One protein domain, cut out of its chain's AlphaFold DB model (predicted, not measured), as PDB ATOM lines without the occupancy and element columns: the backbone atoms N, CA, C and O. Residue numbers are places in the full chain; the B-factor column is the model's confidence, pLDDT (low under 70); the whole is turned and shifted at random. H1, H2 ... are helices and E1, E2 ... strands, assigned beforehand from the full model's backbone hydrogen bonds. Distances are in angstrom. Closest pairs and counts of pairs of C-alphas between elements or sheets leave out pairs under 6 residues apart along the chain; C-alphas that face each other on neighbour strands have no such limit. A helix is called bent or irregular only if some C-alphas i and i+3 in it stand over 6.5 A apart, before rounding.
ATOM      1  N   GLY A   2      42.698  94.914 192.711       78.88
ATOM      2  CA  GLY A   2      42.454  95.541 194.026       78.88
ATOM      3  C   GLY A   2      43.442  96.661 194.369       78.88
ATOM      4  O   GLY A   2      43.032  97.813 194.441       78.88
ATOM      5  N   ILE A   3      44.748  96.350 194.427       85.38
ATOM      6  CA  ILE A   3      45.748  97.300 194.967       85.38
ATOM      7  C   ILE A   3      45.778  98.594 194.166       85.38
ATOM      8  O   ILE A   3      45.858  99.682 194.724       85.38
ATOM      9  N   GLN A   4      45.655  98.478 192.846       88.56
ATOM     10  CA  GLN A   4      45.648  99.629 191.953       88.56
ATOM     11  C   GLN A   4      44.361 100.451 192.122       88.56
ATOM     12  O   GLN A   4      44.414 101.678 192.138       88.56
ATOM     13  N   SER A   5      43.210  99.797 192.316       84.56
ATOM     14  CA  SER A   5      41.945 100.471 192.638       84.56
ATOM     15  C   SER A   5      41.998 101.170 194.002       84.56
ATOM     16  O   SER A   5      41.550 102.309 194.122       84.56
ATOM     17  N   ALA A   6      42.585 100.532 195.012       85.12
ATOM     18  CA  ALA A   6      42.812 101.097 196.339       85.12
ATOM     19  C   ALA A   6      43.754 102.307 196.299       85.12
ATOM     20  O   ALA A   6      43.480 103.352 196.894       85.12
ATOM     21  N   ALA A   7      44.846 102.191 195.543       87.50
ATOM     22  CA  ALA A   7      45.801 103.269 195.337       87.50
ATOM     23  C   ALA A   7      45.143 104.455 194.621       87.50
ATOM     24  O   ALA A   7      45.361 105.601 195.002       87.50
ATOM     25  N   LEU A   8      44.273 104.192 193.641       86.38
ATOM     26  CA  LEU A   8      43.463 105.219 192.988       86.38
ATOM     27  C   LEU A   8      42.494 105.909 193.949       86.38
ATOM     28  O   LEU A   8      42.353 107.130 193.903       86.38
ATOM     29  N   GLN A   9      41.838 105.152 194.828       81.44
ATOM     30  CA  GLN A   9      40.962 105.729 195.845       81.44
ATOM     31  C   GLN A   9      41.732 106.640 196.789       81.44
ATOM     32  O   GLN A   9      41.231 107.709 197.111       81.44
ATOM     33  N   LYS A  10      42.948 106.267 197.199       83.62
ATOM     34  CA  LYS A  10      43.805 107.116 198.041       83.62
ATOM     35  C   LYS A  10      44.058 108.501 197.429       83.62
ATOM     36  O   LYS A  10      44.193 109.479 198.152       83.62
ATOM     37  N   LEU A  11      44.094 108.598 196.099       82.44
ATOM     38  CA  LEU A  11      44.301 109.863 195.385       82.44
ATOM     39  C   LEU A  11      43.026 110.706 195.241       82.44
ATOM     40  O   LEU A  11      43.105 111.873 194.857       82.44
ATOM     41  N   HIS A  12      41.846 110.143 195.511       78.00
ATOM     42  CA  HIS A  12      40.590 110.862 195.343       78.00
ATOM     43  C   HIS A  12      40.349 111.811 196.537       78.00
ATOM     44  O   HIS A  12      40.301 111.340 197.672       78.00
ATOM     45  N   PRO A  13      40.133 113.128 196.335       73.88
ATOM     46  CA  PRO A  13      40.104 114.111 197.431       73.88
ATOM     47  C   PRO A  13      39.039 113.878 198.509       73.88
ATOM     48  O   PRO A  13      39.205 114.298 199.652       73.88
ATOM     49  N   SER A  14      37.924 113.242 198.150       73.06
ATOM     50  CA  SER A  14      36.850 112.901 199.091       73.06
ATOM     51  C   SER A  14      36.979 111.497 199.678       73.06
ATOM     52  O   SER A  14      36.101 111.074 200.431       73.06
ATOM     53  N   SER A  15      38.013 110.750 199.288       73.06
ATOM     54  CA  SER A  15      38.183 109.380 199.731       73.06
ATOM     55  C   SER A  15      38.628 109.329 201.186       73.06
ATOM     56  O   SER A  15      39.475 110.115 201.616       73.06
ATOM     57  N   PRO A  16      38.082 108.381 201.950       69.19
ATOM     58  CA  PRO A  16      38.517 108.127 203.309       69.19
ATOM     59  C   PRO A  16      39.843 107.326 203.367       69.19
ATOM     60  O   PRO A  16      40.509 107.292 204.404       69.19
ATOM     61  N   THR A  17      40.273 106.725 202.252       78.81
ATOM     62  CA  THR A  17      41.480 105.890 202.163       78.81
ATOM     63  C   THR A  17      42.755 106.731 202.230       78.81
ATOM     64  O   THR A  17      43.082 107.453 201.298       78.81
ATOM     65  N   ALA A  18      43.513 106.593 203.319       80.00
ATOM     66  CA  ALA A  18      44.788 107.291 203.522       80.00
ATOM     67  C   ALA A  18      46.020 106.457 203.125       80.00
ATOM     68  O   ALA A  18      47.040 107.014 202.733       80.00
ATOM     69  N   ALA A  19      45.928 105.130 203.223       87.25
ATOM     70  CA  ALA A  19      47.003 104.203 202.891       87.25
ATOM     71  C   ALA A  19      46.434 102.857 202.432       87.25
ATOM     72  O   ALA A  19      45.295 102.513 202.772       87.25
ATOM     73  N   VAL A  20      47.251 102.119 201.679       88.62
ATOM     74  CA  VAL A  20      46.983 100.773 201.173       88.62
ATOM     75  C   VAL A  20      48.013  99.821 201.756       88.62
ATOM     76  O   VAL A  20      49.188  99.871 201.389       88.62
ATOM     77  N   TYR A  21      47.592  98.946 202.666       93.62
ATOM     78  CA  TYR A  21      48.472  97.881 203.151       93.62
ATOM     79  C   TYR A  21      48.097  96.577 202.483       93.62
ATOM     80  O   TYR A  21      46.913  96.255 202.382       93.62
ATOM     81  N   ALA A  22      49.108  95.822 202.075       91.81
ATOM     82  CA  ALA A  22      48.924  94.536 201.439       91.81
ATOM     83  C   ALA A  22      49.696  93.435 202.152       91.81
ATOM     84  O   ALA A  22      50.763  93.657 202.714       91.81
ATOM     85  N   THR A  23      49.171  92.221 202.100       89.00
ATOM     86  CA  THR A  23      49.982  91.019 202.315       89.00
ATOM     87  C   THR A  23      50.377  90.430 200.968       89.00
ATOM     88  O   THR A  23      49.729  90.748 199.978       89.00
ATOM     89  N   CYS A  24      51.447  89.632 200.916       85.75
ATOM     90  CA  CYS A  24      51.803  88.725 199.815       85.75
ATOM     91  C   CYS A  24      52.898  87.748 200.263       85.75
ATOM     92  O   CYS A  24      53.364  87.830 201.390       85.75
ATOM     93  N   GLY A  25      53.325  86.817 199.407       84.38
ATOM     94  CA  GLY A  25      54.528  86.025 199.688       84.38
ATOM     95  C   GLY A  25      55.784  86.876 199.481       84.38
ATOM     96  O   GLY A  25      55.765  87.799 198.665       84.38
ATOM     97  N   VAL A  26      56.889  86.562 200.170       87.56
ATOM     98  CA  VAL A  26      58.145  87.348 200.117       87.56
ATOM     99  C   VAL A  26      58.607  87.665 198.692       87.56
ATOM    100  O   VAL A  26      58.987  88.800 198.412       87.56
ATOM    101  N   ALA A  27      58.520  86.692 197.779       84.75
ATOM    102  CA  ALA A  27      58.943  86.845 196.384       84.75
ATOM    103  C   ALA A  27      58.191  87.960 195.631       84.75
ATOM    104  O   ALA A  27      58.730  88.540 194.694       84.75
ATOM    105  N   ASN A  28      56.976  88.294 196.074       83.62
ATOM    106  CA  ASN A  28      56.079  89.226 195.399       83.62
ATOM    107  C   ASN A  28      56.033  90.614 196.048       83.62
ATOM    108  O   ASN A  28      55.320  91.480 195.545       83.62
ATOM    109  N   LYS A  29      56.817  90.874 197.107       86.69
ATOM    110  CA  LYS A  29      56.784  92.169 197.814       86.69
ATOM    111  C   LYS A  29      57.063  93.350 196.888       86.69
ATOM    112  O   LYS A  29      56.265  94.277 196.832       86.69
ATOM    113  N   GLY A  30      58.148  93.284 196.111       87.94
ATOM    114  CA  GLY A  30      58.507  94.357 195.175       87.94
ATOM    115  C   GLY A  30      57.440  94.587 194.102       87.94
ATOM    116  O   GLY A  30      57.104  95.728 193.788       87.94
ATOM    117  N   TYR A  31      56.849  93.503 193.597       86.06
ATOM    118  CA  TYR A  31      55.764  93.573 192.626       86.06
ATOM    119  C   TYR A  31      54.515  94.240 193.215       86.06
ATOM    120  O   TYR A  31      53.999  95.202 192.652       86.06
ATOM    121  N   VAL A  32      54.068  93.792 194.385       86.88
ATOM    122  CA  VAL A  32      52.895  94.324 195.092       86.88
ATOM    123  C   VAL A  32      53.080  95.798 195.468       86.88
ATOM    124  O   VAL A  32      52.157  96.591 195.279       86.88
ATOM    125  N   SER A  33      54.280  96.204 195.891       90.75
ATOM    126  CA  SER A  33      54.618  97.620 196.085       90.75
ATOM    127  C   SER A  33      54.497  98.422 194.787       90.75
ATOM    128  O   SER A  33      53.916  99.506 194.792       90.75
ATOM    129  N   SER A  34      54.965  97.882 193.654       90.25
ATOM    130  CA  SER A  34      54.861  98.562 192.351       90.25
ATOM    131  C   SER A  34      53.416  98.786 191.880       90.25
ATOM    132  O   SER A  34      53.169  99.680 191.074       90.25
ATOM    133  N   LEU A  35      52.456  98.018 192.412       87.44
ATOM    134  CA  LEU A  35      51.024  98.188 192.144       87.44
ATOM    135  C   LEU A  35      50.374  99.309 192.973       87.44
ATOM    136  O   LEU A  35      49.206  99.617 192.742       87.44
ATOM    137  N   GLY A  36      51.099  99.916 193.918       89.19
ATOM    138  CA  GLY A  36      50.623 101.052 194.713       89.19
ATOM    139  C   GLY A  36      50.355 100.761 196.191       89.19
ATOM    140  O   GLY A  36      49.758 101.606 196.859       89.19
ATOM    141  N   ALA A  37      50.786  99.606 196.712       88.25
ATOM    142  CA  ALA A  37      50.752  99.337 198.149       88.25
ATOM    143  C   ALA A  37      51.811 100.175 198.891       88.25
ATOM    144  O   ALA A  37      52.980 100.182 198.509       88.25
ATOM    145  N   ASP A  38      51.408 100.837 199.976       91.88
ATOM    146  CA  ASP A  38      52.284 101.654 200.829       91.88
ATOM    147  C   ASP A  38      53.137 100.787 201.766       91.88
ATOM    148  O   ASP A  38      54.314 101.068 201.994       91.88
ATOM    149  N   ARG A  39      52.559  99.697 202.282       92.69
ATOM    150  CA  ARG A  39      53.256  98.691 203.096       92.69
ATOM    151  C   ARG A  39      52.888  97.290 202.629       92.69
ATOM    152  O   ARG A  39      51.723  97.023 202.330       92.69
ATOM    153  N   VAL A  40      53.876  96.392 202.590       92.06
ATOM    154  CA  VAL A  40      53.688  95.001 202.157       92.06
ATOM    155  C   VAL A  40      54.253  94.013 203.175       92.06
ATOM    156  O   VAL A  40      55.451  94.015 203.469       92.06
ATOM    157  N   PHE A  41      53.393  93.130 203.675       92.00
ATOM    158  CA  PHE A  41      53.696  92.157 204.724       92.00
ATOM    159  C   PHE A  41      53.720  90.726 204.173       92.00
ATOM    160  O   PHE A  41      53.034  90.424 203.196       92.00
ATOM    161  N   ASP A  42      54.517  89.838 204.774       88.56
ATOM    162  CA  ASP A  42      54.501  88.420 204.388       88.56
ATOM    163  C   ASP A  42      53.349  87.700 205.090       88.56
ATOM    164  O   ASP A  42      53.312  87.665 206.314       88.56
ATOM    165  N   TYR A  43      52.417  87.105 204.343       85.31
ATOM    166  CA  TYR A  43      51.321  86.355 204.973       85.31
ATOM    167  C   TYR A  43      51.780  85.055 205.640       85.31
ATOM    168  O   TYR A  43      51.008  84.473 206.400       85.31
ATOM    169  N   ASN A  44      52.985  84.565 205.329       87.00
ATOM    170  CA  ASN A  44      53.543  83.381 205.984       87.00
ATOM    171  C   ASN A  44      54.146  83.707 207.351       87.00
ATOM    172  O   ASN A  44      54.462  82.786 208.105       87.00
ATOM    173  N   ASP A  45      54.310  84.992 207.678       89.81
ATOM    174  CA  ASP A  45      54.804  85.382 208.985       89.81
ATOM    175  C   ASP A  45      53.732  85.130 210.050       89.81
ATOM    176  O   ASP A  45      52.619  85.659 209.997       89.81
ATOM    177  N   SER A  46      54.084  84.338 211.061       91.94
ATOM    178  CA  SER A  46      53.229  84.092 212.225       91.94
ATOM    179  C   SER A  46      52.841  85.375 212.980       91.94
ATOM    180  O   SER A  46      51.795  85.409 213.630       91.94
ATOM    181  N   GLY A  47      53.654  86.431 212.875       94.00
ATOM    182  CA  GLY A  47      53.441  87.748 213.470       94.00
ATOM    183  C   GLY A  47      52.735  88.757 212.560       94.00
ATOM    184  O   GLY A  47      52.523  89.894 212.988       94.00
ATOM    185  N   VAL A  48      52.321  88.377 211.343       93.19
ATOM    186  CA  VAL A  48      51.821  89.321 210.322       93.19
ATOM    187  C   VAL A  48      50.686  90.227 210.820       93.19
ATOM    188  O   VAL A  48      50.663  91.422 210.535       93.19
ATOM    189  N   VAL A  49      49.761  89.693 211.623       94.25
ATOM    190  CA  VAL A  49      48.646  90.472 212.191       94.25
ATOM    191  C   VAL A  49      49.165  91.560 213.130       94.25
ATOM    192  O   VAL A  49      48.758  92.717 213.018       94.25
ATOM    193  N   SER A  50      50.073  91.213 214.047       95.56
ATOM    194  CA  SER A  50      50.659  92.185 214.974       95.56
ATOM    195  C   SER A  50      51.499  93.234 214.256       95.56
ATOM    196  O   SER A  50      51.437  94.404 214.628       95.56
ATOM    197  N   GLU A  51      52.224  92.845 213.209       95.75
ATOM    198  CA  GLU A  51      53.023  93.767 212.401       95.75
ATOM    199  C   GLU A  51      52.152  94.789 211.672       95.75
ATOM    200  O   GLU A  51      52.434  95.985 211.733       95.75
ATOM    201  N   ILE A  52      51.058  94.344 211.046       93.06
ATOM    202  CA  ILE A  52      50.092  95.228 210.379       93.06
ATOM    203  C   ILE A  52      49.497  96.229 211.375       93.06
ATOM    204  O   ILE A  52      49.409  97.425 211.090       93.06
ATOM    205  N   VAL A  53      49.093  95.756 212.559       92.25
ATOM    206  CA  VAL A  53      48.506  96.611 213.600       92.25
ATOM    207  C   VAL A  53      49.526  97.621 214.130       92.25
ATOM    208  O   VAL A  53      49.179  98.786 214.328       92.25
ATOM    209  N   ALA A  54      50.766  97.194 214.372       94.12
ATOM    210  CA  ALA A  54      51.836  98.071 214.836       94.12
ATOM    211  C   ALA A  54      52.167  99.144 213.792       94.12
ATOM    212  O   ALA A  54      52.213 100.322 214.135       94.12
ATOM    213  N   ALA A  55      52.291  98.746 212.526       90.69
ATOM    214  CA  ALA A  55      52.519  99.639 211.397       90.69
ATOM    215  C   ALA A  55      51.431 100.710 211.257       90.69
ATOM    216  O   ALA A  55      51.738 101.891 211.147       90.69
ATOM    217  N   ALA A  56      50.155 100.316 211.324       85.88
ATOM    218  CA  ALA A  56      49.053 101.274 211.260       85.88
ATOM    219  C   ALA A  56      49.092 102.272 212.420       85.88
ATOM    220  O   ALA A  56      48.881 103.462 212.211       85.88
ATOM    221  N   LYS A  57      49.408 101.815 213.636       86.94
ATOM    222  CA  LYS A  57      49.539 102.701 214.801       86.94
ATOM    223  C   LYS A  57      50.729 103.654 214.679       86.94
ATOM    224  O   LYS A  57      50.589 104.816 215.046       86.94
ATOM    225  N   GLU A  58      51.865 103.171 214.178       87.44
ATOM    226  CA  GLU A  58      53.055 103.980 213.887       87.44
ATOM    227  C   GLU A  58      52.740 105.080 212.867       87.44
ATOM    228  O   GLU A  58      53.080 106.241 213.086       87.44
ATOM    229  N   ASP A  59      51.995 104.736 211.817       81.94
ATOM    230  CA  ASP A  59      51.570 105.672 210.775       81.94
ATOM    231  C   ASP A  59      50.423 106.606 211.250       81.94
ATOM    232  O   ASP A  59      49.957 107.463 210.498       81.94
ATOM    233  N   GLY A  60      49.943 106.462 212.494       81.81
ATOM    234  CA  GLY A  60      48.831 107.247 213.047       81.81
ATOM    235  C   GLY A  60      47.469 106.918 212.424       81.81
ATOM    236  O   GLY A  60      46.543 107.732 212.474       81.81
ATOM    237  N   LEU A  61      47.342 105.737 211.822       82.62
ATOM    238  CA  LEU A  61      46.175 105.272 211.089       82.62
ATOM    239  C   LEU A  61      45.342 104.273 211.897       82.62
ATOM    240  O   LEU A  61      45.799 103.570 212.798       82.62
ATOM    241  N   VAL A  62      44.072 104.196 211.518       82.75
ATOM    242  CA  VAL A  62      43.110 103.205 211.995       82.75
ATOM    243  C   VAL A  62      42.690 102.396 210.784       82.75
ATOM    244  O   VAL A  62      42.367 102.984 209.757       82.75
ATOM    245  N   ILE A  63      42.677 101.069 210.896       84.38
ATOM    246  CA  ILE A  63      42.212 100.208 209.810       84.38
ATOM    247  C   ILE A  63      40.733  99.894 210.032       84.38
ATOM    248  O   ILE A  63      40.371  99.278 211.036       84.38
ATOM    249  N   ARG A  64      39.875 100.315 209.096       85.69
ATOM    250  CA  ARG A  64      38.421 100.061 209.148       85.69
ATOM    251  C   ARG A  64      37.903  99.192 208.019       85.69
ATOM    252  O   ARG A  64      36.891  98.522 208.207       85.69
ATOM    253  N   HIS A  65      38.599  99.176 206.891       86.69
ATOM    254  CA  HIS A  65      38.177  98.440 205.712       86.69
ATOM    255  C   HIS A  65      39.217  97.392 205.363       86.69
ATOM    256  O   HIS A  65      40.409  97.688 205.268       86.69
ATOM    257  N   CYS A  66      38.748  96.168 205.157       89.56
ATOM    258  CA  CYS A  66      39.563  95.070 204.685       89.56
ATOM    259  C   CYS A  66      38.933  94.450 203.442       89.56
ATOM    260  O   CYS A  66      37.747  94.130 203.445       89.56
ATOM    261  N   PHE A  67      39.728  94.204 202.407       89.31
ATOM    262  CA  PHE A  67      39.316  93.342 201.302       89.31
ATOM    263  C   PHE A  67      40.048  92.006 201.414       89.31
ATOM    264  O   PHE A  67      41.278  91.946 201.376       89.31
ATOM    265  N   LEU A  68      39.277  90.938 201.606       88.00
ATOM    266  CA  LEU A  68      39.746  89.561 201.621       88.00
ATOM    267  C   LEU A  68      39.685  89.036 200.184       88.00
ATOM    268  O   LEU A  68      38.646  88.554 199.730       88.00
ATOM    269  N   ALA A  69      40.799  89.159 199.462       83.31
ATOM    270  CA  ALA A  69      40.918  88.627 198.106       83.31
ATOM    271  C   ALA A  69      41.053  87.098 198.130       83.31
ATOM    272  O   ALA A  69      40.386  86.395 197.378       83.31
ATOM    273  N   MET A  70      41.922  86.609 199.016       75.19
ATOM    274  CA  MET A  70      42.256  85.205 199.252       75.19
ATOM    275  C   MET A  70      42.714  85.049 200.712       75.19
ATOM    276  O   MET A  70      43.062  86.034 201.361       75.19
ATOM    277  N   GLY A  71      42.793  83.818 201.224       77.44
ATOM    278  CA  GLY A  71      43.401  83.525 202.528       77.44
ATOM    279  C   GLY A  71      42.411  83.366 203.681       77.44
ATOM    280  O   GLY A  71      41.310  82.852 203.504       77.44
ATOM    281  N   GLN A  72      42.845  83.736 204.890       83.19
ATOM    282  CA  GLN A  72      42.159  83.393 206.135       83.19
ATOM    283  C   GLN A  72      41.391  84.581 206.719       83.19
ATOM    284  O   GLN A  72      41.978  85.504 207.282       83.19
ATOM    285  N   LEU A  73      40.060  84.498 206.677       89.44
ATOM    286  CA  LEU A  73      39.157  85.469 207.298       89.44
ATOM    287  C   LEU A  73      39.493  85.808 208.772       89.44
ATOM    288  O   LEU A  73      39.451  86.992 209.107       89.44
ATOM    289  N   PRO A  74      39.884  84.854 209.647       91.69
ATOM    290  CA  PRO A  74      40.252  85.180 211.026       91.69
ATOM    291  C   PRO A  74      41.394  86.195 211.150       91.69
ATOM    292  O   PRO A  74      41.384  87.007 212.071       91.69
ATOM    293  N   ALA A  75      42.355  86.196 210.221       90.94
ATOM    294  CA  ALA A  75      43.444  87.171 210.227       90.94
ATOM    295  C   ALA A  75      42.929  88.583 209.902       90.94
ATOM    296  O   ALA A  75      43.271  89.537 210.600       90.94
ATOM    297  N   CYS A  76      42.041  88.712 208.908       91.44
ATOM    298  CA  CYS A  76      41.360  89.971 208.585       91.44
ATOM    299  C   CYS A  76      40.574  90.505 209.791       91.44
ATOM    300  O   CYS A  76      40.682  91.678 210.146       91.44
ATOM    301  N   GLN A  77      39.803  89.624 210.438       92.19
ATOM    302  CA  GLN A  77      39.016  89.960 211.622       92.19
ATOM    303  C   GLN A  77      39.913  90.421 212.774       92.19
ATOM    304  O   GLN A  77      39.623  91.443 213.390       92.19
ATOM    305  N   ALA A  78      41.023  89.724 213.031       92.75
ATOM    306  CA  ALA A  78      41.963  90.079 214.090       92.75
ATOM    307  C   ALA A  78      42.619  91.453 213.864       92.75
ATOM    308  O   ALA A  78      42.739  92.231 214.813       92.75
ATOM    309  N   VAL A  79      42.987  91.780 212.618       92.19
ATOM    310  CA  VAL A  79      43.507  93.113 212.268       92.19
ATOM    311  C   VAL A  79      42.468  94.192 212.562       92.19
ATOM    312  O   VAL A  79      42.788  95.154 213.255       92.19
ATOM    313  N   LEU A  80      41.227  94.040 212.087       90.69
ATOM    314  CA  LEU A  80      40.183  95.048 212.308       90.69
ATOM    315  C   LEU A  80      39.801  95.178 213.785       90.69
ATOM    316  O   LEU A  80      39.600  96.293 214.269       90.69
ATOM    317  N   GLN A  81      39.764  94.066 214.522       90.38
ATOM    318  CA  GLN A  81      39.387  94.061 215.934       90.38
ATOM    319  C   GLN A  81      40.320  94.906 216.801       90.38
ATOM    320  O   GLN A  81      39.863  95.543 217.750       90.38
ATOM    321  N   ALA A  82      41.607  94.991 216.453       89.81
ATOM    322  CA  ALA A  82      42.564  95.853 217.150       89.81
ATOM    323  C   ALA A  82      42.206  97.356 217.097       89.81
ATOM    324  O   ALA A  82      42.748  98.145 217.879       89.81
ATOM    325  N   PHE A  83      41.292  97.751 216.205       84.19
ATOM    326  CA  PHE A  83      40.872  99.133 215.963       84.19
ATOM    327  C   PHE A  83      39.394  99.407 216.294       84.19
ATOM    328  O   PHE A  83      38.940 100.556 216.199       84.19
ATOM    329  N   VAL A  84      38.642  98.386 216.716       82.44
ATOM    330  CA  VAL A  84      37.273  98.531 217.229       82.44
ATOM    331  C   VAL A  84      37.321  99.134 218.642       82.44
ATOM    332  O   VAL A  84      38.169  98.777 219.454       82.44
ATOM    333  N   GLY A  85      36.436 100.089 218.943       66.94
ATOM    334  CA  GLY A  85      36.273 100.656 220.294       66.94
ATOM    335  C   GLY A  85      37.318 101.687 220.756       66.94
ATOM    336  O   GLY A  85      37.104 102.337 221.776       66.94
ATOM    337  N   ASN A  86      38.404 101.913 220.008       56.09
ATOM    338  CA  ASN A  86      39.477 102.832 220.407       56.09
ATOM    339  C   ASN A  86      39.373 104.203 219.696       56.09
ATOM    340  O   ASN A  86      39.617 104.305 218.496       56.09
ATOM    341  N   GLY A  87      39.037 105.266 220.443       52.66
ATOM    342  CA  GLY A  87      39.164 106.679 220.031       52.66
ATOM    343  C   GLY A  87      37.851 107.446 219.749       52.66
ATOM    344  O   GLY A  87      36.782 106.845 219.675       52.66
ATOM    345  N   PRO A  88      37.891 108.785 219.568       46.44
ATOM    346  CA  PRO A  88      36.700 109.618 219.318       46.44
ATOM    347  C   PRO A  88      35.913 109.225 218.054       46.44
ATOM    348  O   PRO A  88      34.696 109.391 218.007       46.44
ATOM    349  N   ALA A  89      36.595 108.643 217.062       46.69
ATOM    350  CA  ALA A  89      36.014 108.101 215.830       46.69
ATOM    351  C   ALA A  89      35.379 106.702 216.003       46.69
ATOM    352  O   ALA A  89      34.737 106.193 215.088       46.69
ATOM    353  N   ALA A  90      35.519 106.064 217.173       47.19
ATOM    354  CA  ALA A  90      34.978 104.730 217.435       47.19
ATOM    355  C   ALA A  90      33.450 104.688 217.587       47.19
ATOM    356  O   ALA A  90      32.881 103.603 217.633       47.19
ATOM    357  N   ARG A  91      32.782 105.846 217.655       46.25
ATOM    358  CA  ARG A  91      31.338 105.929 217.915       46.25
ATOM    359  C   ARG A  91      30.451 105.856 216.671       46.25
ATOM    360  O   ARG A  91      29.241 105.803 216.847       46.25
ATOM    361  N   VAL A  92      31.006 105.880 215.455       51.94
ATOM    362  CA  VAL A  92      30.195 106.209 214.264       51.94
ATOM    363  C   VAL A  92      30.069 105.068 213.242       51.94
ATOM    364  O   VAL A  92      29.048 104.980 212.574       51.94
ATOM    365  N   SER A  93      30.996 104.105 213.172       59.62
ATOM    366  CA  SER A  93      30.888 103.017 212.182       59.62
ATOM    367  C   SER A  93      31.499 101.686 212.622       59.62
ATOM    368  O   SER A  93      32.498 101.633 213.346       59.62
ATOM    369  N   LYS A  94      30.897 100.590 212.148       72.75
ATOM    370  CA  LYS A  94      31.469  99.240 212.211       72.75
ATOM    371  C   LYS A  94      32.622  99.125 211.209       72.75
ATOM    372  O   LYS A  94      32.552  99.709 210.130       72.75
ATOM    373  N   ALA A  95      33.664  98.371 211.555       84.94
ATOM    374  CA  ALA A  95      34.687  97.977 210.590       84.94
ATOM    375  C   ALA A  95      34.092  96.954 209.606       84.94
ATOM    376  O   ALA A  95      33.192  96.204 209.984       84.94
ATOM    377  N   LYS A  96      34.568  96.918 208.359       88.62
ATOM    378  CA  LYS A  96      34.001  96.071 207.301       88.62
ATOM    379  C   LYS A  96      35.059  95.225 206.601       88.62
ATOM    380  O   LYS A  96      36.115  95.724 206.212       88.62
ATOM    381  N   ILE A  97      34.729  93.957 206.381       89.56
ATOM    382  CA  ILE A  97      35.462  93.018 205.533       89.56
ATOM    383  C   ILE A  97      34.615  92.735 204.294       89.56
ATOM    384  O   ILE A  97      33.525  92.177 204.401       89.56
ATOM    385  N   ALA A  98      35.136  93.077 203.122       89.44
ATOM    386  CA  ALA A  98      34.610  92.641 201.837       89.44
ATOM    387  C   ALA A  98      35.330  91.359 201.408       89.44
ATOM    388  O   ALA A  98      36.540  91.373 201.191       89.44
ATOM    389  N   SER A  99      34.604  90.252 201.293       88.19
ATOM    390  CA  SER A  99      35.154  88.953 200.907       88.19
ATOM    391  C   SER A  99      34.860  88.650 199.447       88.19
ATOM    392  O   SER A  99      33.698  88.573 199.054       88.19
ATOM    393  N   ALA A 100      35.907  88.438 198.653       86.12
ATOM    394  CA  ALA A 100      35.780  87.819 197.340       86.12
ATOM    395  C   ALA A 100      35.445  86.313 197.422       86.12
ATOM    396  O   ALA A 100      34.556  85.874 196.688       86.12
ATOM    397  N   PRO A 101      36.089  85.498 198.289       85.94
ATOM    398  CA  PRO A 101      35.717  84.096 198.414       85.94
ATOM    399  C   PRO A 101      34.373  83.934 199.146       85.94
ATOM    400  O   PRO A 101      34.011  84.784 199.973       85.94
ATOM    401  N   PRO A 102      33.651  82.824 198.895       85.38
ATOM    402  CA  PRO A 102      32.459  82.471 199.652       85.38
ATOM    403  C   PRO A 102      32.727  82.420 201.153       85.38
ATOM    404  O   PRO A 102      33.730  81.870 201.611       85.38
ATOM    405  N   LEU A 103      31.801  82.982 201.925       86.19
ATOM    406  CA  LEU A 103      31.893  82.968 203.377       86.19
ATOM    407  C   LEU A 103      31.522  81.580 203.927       86.19
ATOM    408  O   LEU A 103      30.545  80.983 203.467       86.19
ATOM    409  N   PRO A 104      32.249  81.060 204.934       82.94
ATOM    410  CA  PRO A 104      31.869  79.819 205.603       82.94
ATOM    411  C   PRO A 104      30.477  79.935 206.239       82.94
ATOM    412  O   PRO A 104      30.177  80.933 206.892       82.94
ATOM    413  N   GLN A 105      29.656  78.885 206.129       78.31
ATOM    414  CA  GLN A 105      28.296  78.860 206.700       78.31
ATOM    415  C   GLN A 105      28.271  79.066 208.226       78.31
ATOM    416  O   GLN A 105      27.303  79.599 208.762       78.31
ATOM    417  N   HIS A 106      29.344  78.676 208.920       83.12
ATOM    418  CA  HIS A 106      29.503  78.807 210.372       83.12
ATOM    419  C   HIS A 106      30.659  79.745 210.732       83.12
ATOM    420  O   HIS A 106      31.530  79.417 211.540       83.12
ATOM    421  N   MET A 107      30.699  80.911 210.089       84.75
ATOM    422  CA  MET A 107      31.647  81.958 210.445       84.75
ATOM    423  C   MET A 107      31.421  82.422 211.890       84.75
ATOM    424  O   MET A 107      30.294  82.682 212.305       84.75
ATOM    425  N   LYS A 108      32.514  82.586 212.638       86.38
ATOM    426  CA  LYS A 108      32.486  83.318 213.904       86.38
ATOM    427  C   LYS A 108      32.359  84.809 213.614       86.38
ATOM    428  O   LYS A 108      33.263  85.402 213.023       86.38
ATOM    429  N   GLU A 109      31.242  85.392 214.022       87.00
ATOM    430  CA  GLU A 109      31.077  86.840 214.021       87.00
ATOM    431  C   GLU A 109      31.991  87.469 215.075       87.00
ATOM    432  O   GLU A 109      32.277  86.873 216.118       87.00
ATOM    433  N   VAL A 110      32.469  88.672 214.780       87.88
ATOM    434  CA  VAL A 110      33.360  89.423 215.656       87.88
ATOM    435  C   VAL A 110      32.714  90.777 215.925       87.88
ATOM    436  O   VAL A 110      32.302  91.479 215.003       87.88
ATOM    437  N   GLU A 111      32.582  91.130 217.202       87.62
ATOM    438  CA  GLU A 111      31.892  92.349 217.616       87.62
ATOM    439  C   GLU A 111      32.540  93.598 217.006       87.62
ATOM    440  O   GLU A 111      33.735  93.834 217.154       87.62
ATOM    441  N   GLY A 112      31.730  94.420 216.333       85.75
ATOM    442  CA  GLY A 112      32.187  95.647 215.676       85.75
ATOM    443  C   GLY A 112      32.822  95.443 214.297       85.75
ATOM    444  O   GLY A 112      33.171  96.442 213.663       85.75
ATOM    445  N   VAL A 113      32.911  94.199 213.809       88.62
ATOM    446  CA  VAL A 113      33.399  93.850 212.469       88.62
ATOM    447  C   VAL A 113      32.287  93.174 211.665       88.62
ATOM    448  O   VAL A 113      31.862  92.058 211.950       88.62
ATOM    449  N   GLU A 114      31.831  93.842 210.617       90.69
ATOM    450  CA  GLU A 114      30.902  93.292 209.637       90.69
ATOM    451  C   GLU A 114      31.684  92.583 208.525       90.69
ATOM    452  O   GLU A 114      32.670  93.113 208.019       90.69
ATOM    453  N   THR A 115      31.264  91.383 208.128       89.50
ATOM    454  CA  THR A 115      31.864  90.658 206.998       89.50
ATOM    455  C   THR A 115      30.798  90.378 205.955       89.50
ATOM    456  O   THR A 115      29.790  89.744 206.258       89.50
ATOM    457  N   VAL A 116      31.034  90.826 204.724       88.88
ATOM    458  CA  VAL A 116      30.088  90.710 203.613       88.88
ATOM    459  C   VAL A 116      30.797  90.103 202.414       88.88
ATOM    460  O   VAL A 116      31.926  90.470 202.093       88.88
ATOM    461  N   MET A 117      30.139  89.154 201.750       87.31
ATOM    462  CA  MET A 117      30.612  88.649 200.467       87.31
ATOM    463  C   MET A 117      30.303  89.676 199.384       87.31
ATOM    464  O   MET A 117      29.188  90.191 199.308       87.31
ATOM    465  N   VAL A 118      31.278  89.944 198.525       83.94
ATOM    466  CA  VAL A 118      31.075  90.777 197.348       83.94
ATOM    467  C   VAL A 118      30.144  90.040 196.398       83.94
ATOM    468  O   VAL A 118      30.520  89.029 195.807       83.94
ATOM    469  N   MET A 119      28.938  90.572 196.249       78.69
ATOM    470  CA  MET A 119      27.926  90.037 195.350       78.69
ATOM    471  C   MET A 119      27.535  91.111 194.336       78.69
ATOM    472  O   MET A 119      27.518  92.300 194.673       78.69
ATOM    473  N   PRO A 120      27.232  90.727 193.085       79.94
ATOM    474  CA  PRO A 120      26.587  91.645 192.160       79.94
ATOM    475  C   PRO A 120      25.170  91.967 192.652       79.94
ATOM    476  O   PRO A 120      24.650  91.302 193.548       79.94
ATOM    477  N   ILE A 246      26.109  93.615 199.154       27.83
ATOM    478  CA  ILE A 246      26.733  94.941 199.038       27.83
ATOM    479  C   ILE A 246      27.793  94.878 197.927       27.83
ATOM    480  O   ILE A 246      28.663  94.006 197.927       27.83
ATOM    481  N   SER A 247      27.737  95.814 196.976       29.36
ATOM    482  CA  SER A 247      28.783  96.020 195.961       29.36
ATOM    483  C   SER A 247      30.093  96.506 196.606       29.36
ATOM    484  O   SER A 247      30.055  97.273 197.565       29.36
ATOM    485  N   VAL A 248      31.263  96.153 196.050       34.03
ATOM    486  CA  VAL A 248      32.585  96.658 196.509       34.03
ATOM    487  C   VAL A 248      32.610  98.186 196.628       34.03
ATOM    488  O   VAL A 248      33.264  98.728 197.515       34.03
ATOM    489  N   HIS A 249      31.865  98.885 195.767       31.94
ATOM    490  CA  HIS A 249      31.727 100.340 195.816       31.94
ATOM    491  C   HIS A 249      30.732 100.828 196.878       31.94
ATOM    492  O   HIS A 249      30.982 101.850 197.504       31.94
ATOM    493  N   ALA A 250      29.661 100.073 197.149       31.53
ATOM    494  CA  ALA A 250      28.707 100.376 198.221       31.53
ATOM    495  C   ALA A 250      29.295 100.134 199.626       31.53
ATOM    496  O   ALA A 250      28.777 100.638 200.620       31.53
ATOM    497  N   LEU A 251      30.421  99.418 199.722       38.12
ATOM    498  CA  LEU A 251      31.230  99.358 200.941       38.12
ATOM    499  C   LEU A 251      31.886 100.706 201.294       38.12
ATOM    500  O   LEU A 251      32.386 100.837 202.408       38.12
ATOM    501  N   MET A 252      31.898 101.673 200.367       39.47
ATOM    502  CA  MET A 252      32.688 102.905 200.460       39.47
ATOM    503  C   MET A 252      31.868 104.200 200.375       39.47
ATOM    504  O   MET A 252      32.455 105.275 200.254       39.47
ATOM    505  N   ASP A 253      30.539 104.118 200.476       30.48
ATOM    506  CA  ASP A 253      29.683 105.302 200.580       30.48
ATOM    507  C   ASP A 253      29.400 105.684 202.041       30.48
ATOM    508  O   ASP A 253      29.014 104.859 202.867       30.48
ATOM    509  N   ALA A 254      29.571 106.986 202.295       32.91
ATOM    510  CA  ALA A 254      29.241 107.746 203.500       32.91
ATOM    511  C   ALA A 254      30.000 107.377 204.794       32.91
ATOM    512  O   ALA A 254      29.445 106.773 205.702       32.91
ATOM    513  N   GLU A 255      31.261 107.821 204.901       31.92
ATOM    514  CA  GLU A 255      31.805 108.671 205.991       31.92
ATOM    515  C   GLU A 255      33.348 108.600 206.059       31.92
ATOM    516  O   GLU A 255      33.969 107.577 205.784       31.92
ATOM    517  N   LYS A 256      33.996 109.720 206.419       30.59
ATOM    518  CA  LYS A 256      35.465 109.905 206.429       30.59
ATOM    519  C   LYS A 256      36.183 108.919 207.376       30.59
ATOM    520  O   LYS A 256      36.114 109.110 208.587       30.59
ATOM    521  N   GLN A 257      36.882 107.896 206.868       34.50
ATOM    522  CA  GLN A 257      37.533 106.835 207.669       34.50
ATOM    523  C   GLN A 257      38.819 106.231 207.056       34.50
ATOM    524  O   GLN A 257      38.797 105.583 206.018       34.50
ATOM    525  N   GLY A 258      39.935 106.357 207.777       28.08
ATOM    526  CA  GLY A 258      41.254 105.884 207.355       28.08
ATOM    527  C   GLY A 258      41.334 104.416 206.904       28.08
ATOM    528  O   GLY A 258      40.710 103.525 207.478       28.08
ATOM    529  N   GLY A 259      42.178 104.217 205.889       31.02
ATOM    530  CA  GLY A 259      42.900 102.980 205.580       31.02
ATOM    531  C   GLY A 259      42.085 101.839 204.971       31.02
ATOM    532  O   GLY A 259      41.250 101.225 205.641       31.02
ATOM    533  N   LEU A 260      42.417 101.491 203.724       33.34
ATOM    534  CA  LEU A 260      42.055 100.215 203.115       33.34
ATOM    535  C   LEU A 260      43.216  99.240 203.340       33.34
ATOM    536  O   LEU A 260      44.347  99.502 202.930       33.34
ATOM    537  N   VAL A 261      42.946  98.105 203.973       33.00
ATOM    538  CA  VAL A 261      43.889  96.987 204.033       33.00
ATOM    539  C   VAL A 261      43.419  95.925 203.056       33.00
ATOM    540  O   VAL A 261      42.395  95.275 203.236       33.00
ATOM    541  N   GLU A 262      44.150  95.775 201.968       32.44
ATOM    542  CA  GLU A 262      43.865  94.796 200.933       32.44
ATOM    543  C   GLU A 262      44.767  93.582 201.129       32.44
ATOM    544  O   GLU A 262      45.926  93.561 200.724       32.44
ATOM    545  N   LEU A 263      44.245  92.548 201.783       27.20
ATOM    546  CA  LEU A 263      45.011  91.337 202.056       27.20
ATOM    547  C   LEU A 263      45.064  90.476 200.783       27.20
ATOM    548  O   LEU A 263      44.088  89.821 200.412       27.20
ATOM    549  N   PHE A 264      46.223  90.498 200.117       30.83
ATOM    550  CA  PHE A 264      46.564  89.704 198.935       30.83
ATOM    551  C   PHE A 264      47.516  88.550 199.287       30.83
ATOM    552  O   PHE A 264      48.702  88.602 198.982       30.83
TER     553      PHE A 264
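AT A GLANCE: This is residues 2 to 120 and 246 to 264 of the 274 residues of an uncharacterized protein of Hortaea werneckii (UniProt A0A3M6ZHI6). A strongly twisted sheet of six parallel strands is the middle layer of three, with H1 and H2 over one face and H3 and H4 over the other. The short H5 lies off the sheet, far from the middle of the domain. The printed part has 138 residues with five named helices and six named strands, in the order H1 E1 H2 E2 H3 E3 H4 H5 E4 E5 E6, of mixed class. The sheet's order is E2 E1 E6 E3 E4 E5. The whole is compact, with a radius of gyration of the C-alphas of 13.9 A and spans of 38 by 37 by 32 A.

IN THESE COORDINATES: The strands are E2, residues 39 to 42, 10.4 A; E1, 20 to 24, 13.0 A; E6, 260 to 263, 9.4 A; E3, 65 to 68, 9.9 A; E4, 95 to 99, 13.2 A; and E5, 113 to 117, 13.4 A. The helices are H1, residues 2 to 10, 12.3 A; H2, 26 to 34, 14.0 A; H3, 48 to 58, 15.1 A; H4, 73 to 81, 12.2 A; and H5, 88 to 91, 6.7 A. H1 begins at C-alpha 2 (42.454, 95.541, 194.026), and E6 ends at C-alpha 263 (45.011, 91.337, 202.056). H2 is irregular, with C-alphas 27 and 30 7.6 A apart; H5 is only just irregular, with C-alphas 88 and 91 6.7 A apart.

HOW THE PARTS SIT: Within hydrogen-bond range are N 41 and O 22, 2.8 A, for E2 and E1; N 262 and O 21, 2.8 A, for E1 and E6; N 261 and O 65, 2.9 A, for E6 and E3; N 68 and O 98, 2.8 A, for E3 and E4; and N 97 and O 114, 2.8 A, for E4 and E5. H1 is over E6 at a height over the sheet of 8.1 A. On the same face, H2 is over E2 and E1, also at 8.1 A. On the opposite face, H3 is over E2 and E1 at 9.7 A, and H4 over E3 and E4 at 8.1 A. H3 and H4 touch, the closest C-alphas being those of Val 49 and Val 79, 5.8 A, at a shallow tilt of 25 degrees, the same way. E1, H2, E2 and E3, H4 H5, E4 are strand-helix-strand units, parallel neighbour strands with helices between; E2, H3, E3 is a split one, with E1 and E6 between its strands. The three crossovers are right-handed. Every O i to N i+4 pair is within hydrogen-bond range in H1, H3 and H4, and 3 of 5 in H2; H5 is too short for one.

THE WHOLE: The C-alphas of Ala 27 and Arg 91 are the two farthest apart, 39.9 A. Residues 121 to 245 are not printed, and C-alphas 120 and 246 are 7.6 A apart across the cut. The link from E4 to E5, 13 residues, is long. The mean pLDDT of the printed part is 76.8; residue 16, residues 85 to 93 and residues 246 to 264 are under 70.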